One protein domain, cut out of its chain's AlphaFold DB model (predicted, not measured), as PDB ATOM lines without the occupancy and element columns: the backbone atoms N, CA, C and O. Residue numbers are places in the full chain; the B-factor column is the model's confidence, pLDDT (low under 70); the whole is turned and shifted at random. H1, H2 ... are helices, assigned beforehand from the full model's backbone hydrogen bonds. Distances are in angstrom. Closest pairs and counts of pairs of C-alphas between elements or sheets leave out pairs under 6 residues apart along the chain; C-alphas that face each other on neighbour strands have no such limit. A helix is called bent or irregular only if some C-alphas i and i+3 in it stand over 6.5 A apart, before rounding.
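This is residues 138 to 180 of the 180 residues of an uncharacterized protein of Amphimedon queenslandica (UniProt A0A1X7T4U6). Two long helices, H1 and H2, make an open V, with the short turn of residues 159 to 161 at its corner and the free ends of the arms, Ser 138 and Gly 180, far from each other. Most of each arm has no other part of the domain beside it, and the V is flat, spanning 38 by 28 by 7 A. The printed part has 43 residues, with H1 and then H2 along the chain and no named strand, and its class is all helix. The whole is extended, with a radius of gyration of the C-alphas of 14.5 A.

Begin with the longest helix, H1, residues 139 to 158: find C-alpha 139 at (123.679, 61.625, 99.502), and from there the helix runs 28.4 A to C-alpha 158 at (107.472, 82.868, 109.232). Then look at H2, residues 162 to 179, which runs 25.9 A from C-alpha 162 at (104.525, 92.490, 105.982) to C-alpha 179 at (108.695, 84.312, 81.776). Neither helix is bent.

From H1, pass through Ser 159, Glu 160 and Ser 161, the tight link to H2. The two helices are only just apart, their closest C-alphas being 8.0 A from each other. Residues 138 to 156 stand free, of which 139 to 156 belong to H1. Residues 169 to 180 stand free too, of which 169 to 179 belong to H2. In the backbones of H1 and H2, every O i to N i+4 pair is within hydrogen-bond range.

Look for the two C-alphas farthest apart at Ser 138 and Glu 163, 39.1 A from each other. The first and last printed C-alphas, those of Ser 138 and Gly 180, are 36.8 A apart. The printed part has no cut, and Gly 180 is the chain's last residue. The mean pLDDT of the printed part is 94.8, and residue 180 is the one printed residue under 70.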
ATOM      1  N   SER A 138     128.280  63.123 100.261       97.00
ATOM      2  CA  SER A 138     127.447  61.919 100.237       97.00
ATOM      3  C   SER A 138     125.958  62.275 100.122       97.00
ATOM      4  O   SER A 138     125.528  63.350 100.534       97.00
ATOM      5  N   GLU A 139     125.127  61.362  99.606       96.62
ATOM      6  CA  GLU A 139     123.679  61.625  99.502       96.62
ATOM      7  C   GLU A 139     123.031  61.899 100.872       96.62
ATOM      8  O   GLU A 139     122.161  62.758 100.965       96.62
ATOM      9  N   ALA A 140     123.501  61.256 101.948       96.75
ATOM     10  CA  ALA A 140     123.000  61.512 103.300       96.75
ATOM     11  C   ALA A 140     123.319  62.942 103.783       96.75
ATOM     12  O   ALA A 140     122.433  63.638 104.271       96.75
ATOM     13  N   GLU A 141     124.561  63.407 103.600       97.38
ATOM     14  CA  GLU A 141     124.967  64.782 103.948       97.38
ATOM     15  C   GLU A 141     124.211  65.820 103.104       97.38
ATOM     16  O   GLU A 141     123.774  66.859 103.600       97.38
ATOM     17  N   LYS A 142     123.998  65.515 101.822       96.56
ATOM     18  CA  LYS A 142     123.238  66.358 100.901       96.56
ATOM     19  C   LYS A 142     121.772  66.478 101.309       96.56
ATOM     20  O   LYS A 142     121.223  67.581 101.248       96.56
ATOM     21  N   GLU A 143     121.135  65.376 101.700       97.19
ATOM     22  CA  GLU A 143     119.765  65.385 102.220       97.19
ATOM     23  C   GLU A 143     119.666  66.194 103.515       97.19
ATOM     24  O   GLU A 143     118.796  67.059 103.611       97.19
ATOM     25  N   GLU A 144     120.592  65.999 104.459       97.50
ATOM     26  CA  GLU A 144     120.667  66.785 105.696       97.50
ATOM     27  C   GLU A 144     120.793  68.287 105.399       97.50
ATOM     28  O   GLU A 144     120.003  69.092 105.898       97.50
ATOM     29  N   ARG A 145     121.708  68.676 104.500       96.44
ATOM     30  CA  ARG A 145     121.882  70.077 104.090       96.44
ATOM     31  C   ARG A 145     120.618  70.657 103.454       96.44
ATOM     32  O   ARG A 145     120.291  71.821 103.683       96.44
ATOM     33  N   LEU A 146     119.926  69.890 102.609       96.94
ATOM     34  CA  LEU A 146     118.691  70.348 101.965       96.94
ATOM     35  C   LEU A 146     117.535  70.478 102.962       96.94
ATOM     36  O   LEU A 146     116.715  71.383 102.803       96.94
ATOM     37  N   LEU A 147     117.464  69.607 103.970       97.69
ATOM     38  CA  LEU A 147     116.488  69.715 105.053       97.69
ATOM     39  C   LEU A 147     116.738  70.969 105.900       97.69
ATOM     40  O   LEU A 147     115.814  71.767 106.043       97.69
ATOM     41  N   ASP A 148     117.978  71.201 106.342       97.62
ATOM     42  CA  ASP A 148     118.366  72.419 107.074       97.62
ATOM     43  C   ASP A 148     118.058  73.694 106.267       97.62
ATOM     44  O   ASP A 148     117.536  74.679 106.792       97.62
ATOM     45  N   LEU A 149     118.319  73.678 104.955       97.12
ATOM     46  CA  LEU A 149     118.010  74.819 104.093       97.12
ATOM     47  C   LEU A 149     116.502  75.104 104.033       97.12
ATOM     48  O   LEU A 149     116.096  76.265 104.100       97.12
ATOM     49  N   ARG A 150     115.670  74.060 103.917       97.38
ATOM     50  CA  ARG A 150     114.205  74.195 103.913       97.38
ATOM     51  C   ARG A 150     113.689  74.710 105.251       97.38
ATOM     52  O   ARG A 150     112.819  75.576 105.257       97.38
ATOM     53  N   GLU A 151     114.222  74.209 106.361       97.81
ATOM     54  CA  GLU A 151     113.855  74.653 107.707       97.81
ATOM     55  C   GLU A 151     114.160  76.143 107.897       97.81
ATOM     56  O   GLU A 151     113.252  76.921 108.191       97.81
ATOM     57  N   ARG A 152     115.388  76.577 107.584       97.12
ATOM     58  CA  ARG A 152     115.770  77.998 107.649       97.12
ATOM     59  C   ARG A 152     114.933  78.881 106.727       97.12
ATOM     60  O   ARG A 152     114.613  80.019 107.078       97.12
ATOM     61  N   ASP A 153     114.565  78.385 105.548       96.56
ATOM     62  CA  ASP A 153     113.670  79.106 104.643       96.56
ATOM     63  C   ASP A 153     112.261  79.249 105.237       96.56
ATOM     64  O   ASP A 153     111.679  80.334 105.157       96.56
ATOM     65  N   HIS A 154     111.725  78.207 105.879       95.25
ATOM     66  CA  HIS A 154     110.447  78.277 106.586       95.25
ATOM     67  C   HIS A 154     110.488  79.261 107.758       95.25
ATOM     68  O   HIS A 154     109.593  80.101 107.866       95.25
ATOM     69  N   GLU A 155     111.534  79.224 108.584       96.81
ATOM     70  CA  GLU A 155     111.728  80.167 109.691       96.81
ATOM     71  C   GLU A 155     111.815  81.616 109.200       96.81
ATOM     72  O   GLU A 155     111.174  82.513 109.760       96.81
ATOM     73  N   ARG A 156     112.560  81.851 108.111       95.62
ATOM     74  CA  ARG A 156     112.681  83.175 107.491       95.62
ATOM     75  C   ARG A 156     111.334  83.676 106.981       95.62
ATOM     76  O   ARG A 156     111.017  84.842 107.182       95.62
ATOM     77  N   ILE A 157     110.548  82.818 106.327       94.50
ATOM     78  CA  ILE A 157     109.214  83.173 105.820       94.50
ATOM     79  C   ILE A 157     108.243  83.437 106.975       94.50
ATOM     80  O   ILE A 157     107.437  84.361 106.896       94.50
ATOM     81  N   ALA A 158     108.310  82.659 108.054       94.81
ATOM     82  CA  ALA A 158     107.472  82.868 109.232       94.81
ATOM     83  C   ALA A 158     107.810  84.181 109.960       94.81
ATOM     84  O   ALA A 158     106.912  84.846 110.472       94.81
ATOM     85  N   SER A 159     109.088  84.569 109.956       96.12
ATOM     86  CA  SER A 159     109.600  85.771 110.631       96.12
ATOM     87  C   SER A 159     109.592  87.031 109.755       96.12
ATOM     88  O   SER A 159     110.065  88.081 110.190       96.12
ATOM     89  N   GLU A 160     109.111  86.943 108.513       95.88
ATOM     90  CA  GLU A 160     109.141  88.067 107.578       95.88
ATOM     91  C   GLU A 160     108.160  89.173 107.987       95.88
ATOM     92  O   GLU A 160     107.023  88.906 108.389       95.88
ATOM     93  N   SER A 161     108.578  90.432 107.833       96.88
ATOM     94  CA  SER A 161     107.660  91.560 107.998       96.88
ATOM     95  C   SER A 161     106.654  91.624 106.844       96.88
ATOM     96  O   SER A 161     106.892  91.102 105.750       96.88
ATOM     97  N   GLU A 162     105.523  92.304 107.047       96.00
ATOM     98  CA  GLU A 162     104.525  92.490 105.982       96.00
ATOM     99  C   GLU A 162     105.105  93.209 104.757       96.00
ATOM    100  O   GLU A 162     104.805  92.833 103.623       96.00
ATOM    101  N   GLU A 163     105.991  94.187 104.967       96.19
ATOM    102  CA  GLU A 163     106.690  94.889 103.888       96.19
ATOM    103  C   GLU A 163     107.584  93.941 103.081       96.19
ATOM    104  O   GLU A 163     107.527  93.927 101.850       96.19
ATOM    105  N   GLN A 164     108.366  93.093 103.759       96.31
ATOM    106  CA  GLN A 164     109.210  92.086 103.110       96.31
ATOM    107  C   GLN A 164     108.366  91.071 102.332       96.31
ATOM    108  O   GLN A 164     108.686  90.739 101.187       96.31
ATOM    109  N   ARG A 165     107.241  90.630 102.907       95.00
ATOM    110  CA  ARG A 165     106.280  89.738 102.247       95.00
ATOM    111  C   ARG A 165     105.692  90.377 100.991       95.00
ATOM    112  O   ARG A 165     105.605  89.719  99.951       95.00
ATOM    113  N   ALA A 166     105.286  91.643 101.072       95.25
ATOM    114  CA  ALA A 166     104.717  92.382  99.950       95.25
ATOM    115  C   ALA A 166     105.741  92.545  98.816       95.25
ATOM    116  O   ALA A 166     105.422  92.237  97.666       95.25
ATOM    117  N   GLN A 167     106.980  92.924  99.148       96.38
ATOM    118  CA  GLN A 167     108.088  93.029  98.195       96.38
ATOM    119  C   GLN A 167     108.394  91.686  97.525       96.38
ATOM    120  O   GLN A 167     108.433  91.609  96.297       96.38
ATOM    121  N   ARG A 168     108.539  90.599  98.299       94.88
ATOM    122  CA  ARG A 168     108.754  89.249  97.752       94.88
ATOM    123  C   ARG A 168     107.633  88.864  96.789       94.88
ATOM    124  O   ARG A 168     107.895  88.389  95.686       94.88
ATOM    125  N   ASN A 169     106.380  89.081  97.185       95.19
ATOM    126  CA  ASN A 169     105.225  88.762  96.350       95.19
ATOM    127  C   ASN A 169     105.191  89.610  95.069       95.19
ATOM    128  O   ASN A 169     104.827  89.088  94.016       95.19
ATOM    129  N   GLN A 170     105.588  90.883  95.131       96.00
ATOM    130  CA  GLN A 170     105.721  91.740  93.954       96.00
ATOM    131  C   GLN A 170     106.803  91.216  93.004       96.00
ATOM    132  O   GLN A 170     106.510  91.013  91.829       96.00
ATOM    133  N   ILE A 171     108.001  90.906  93.511       95.56
ATOM    134  CA  ILE A 171     109.096  90.323  92.717       95.56
ATOM    135  C   ILE A 171     108.630  89.037  92.025       95.56
ATOM    136  O   ILE A 171     108.829  88.869  90.824       95.56
ATOM    137  N   MET A 172     107.940  88.151  92.750       94.44
ATOM    138  CA  MET A 172     107.420  86.905  92.178       94.44
ATOM    139  C   MET A 172     106.342  87.131  91.113       94.44
ATOM    140  O   MET A 172     106.228  86.326  90.190       94.44
ATOM    141  N   ARG A 173     105.536  88.196  91.221       94.44
ATOM    142  CA  ARG A 173     104.564  88.573  90.181       94.44
ATOM    143  C   ARG A 173     105.270  89.082  88.930       94.44
ATOM    144  O   ARG A 173     104.911  88.641  87.845       94.44
ATOM    145  N   GLU A 174     106.266  89.954  89.074       94.81
ATOM    146  CA  GLU A 174     107.050  90.448  87.934       94.81
ATOM    147  C   GLU A 174     107.788  89.302  87.236       94.81
ATOM    148  O   GLU A 174     107.685  89.158  86.023       94.81
ATOM    149  N   TYR A 175     108.431  88.408  87.991       94.25
ATOM    150  CA  TYR A 175     109.112  87.242  87.424       94.25
ATOM    151  C   TYR A 175     108.166  86.363  86.589       94.25
ATOM    152  O   TYR A 175     108.514  85.945  85.487       94.25
ATOM    153  N   ARG A 176     106.931  86.140  87.067       93.69
ATOM    154  CA  ARG A 176     105.907  85.399  86.307       93.69
ATOM    155  C   ARG A 176     105.448  86.124  85.044       93.69
ATOM    156  O   ARG A 176     105.141  85.444  84.078       93.69
ATOM    157  N   ARG A 177     105.397  87.460  85.041       91.12
ATOM    158  CA  ARG A 177     105.061  88.245  83.836       91.12
ATOM    159  C   ARG A 177     106.174  88.252  82.792       91.12
ATOM    160  O   ARG A 177     105.888  88.475  81.629       91.12
ATOM    161  N   VAL A 178     107.431  88.101  83.211       89.38
ATOM    162  CA  VAL A 178     108.596  88.134  82.310       89.38
ATOM    163  C   VAL A 178     108.825  86.783  81.626       89.38
ATOM    164  O   VAL A 178     109.349  86.748  80.517       89.38
ATOM    165  N   ILE A 179     108.467  85.677  82.285       84.81
ATOM    166  CA  ILE A 179     108.695  84.312  81.776       84.81
ATOM    167  C   ILE A 179     107.443  83.683  81.149       84.81
ATOM    168  O   ILE A 179     107.588  82.777  80.329       84.81
ATOM    169  N   GLY A 180     106.243  84.119  81.545       64.50
ATOM    170  CA  GLY A 180     104.973  83.691  80.944       64.50
ATOM    171  C   GLY A 180     104.602  84.529  79.733       64.50
ATOM    172  O   GLY A 180     104.075  83.931  78.771       64.50
TER     173      GLY A 180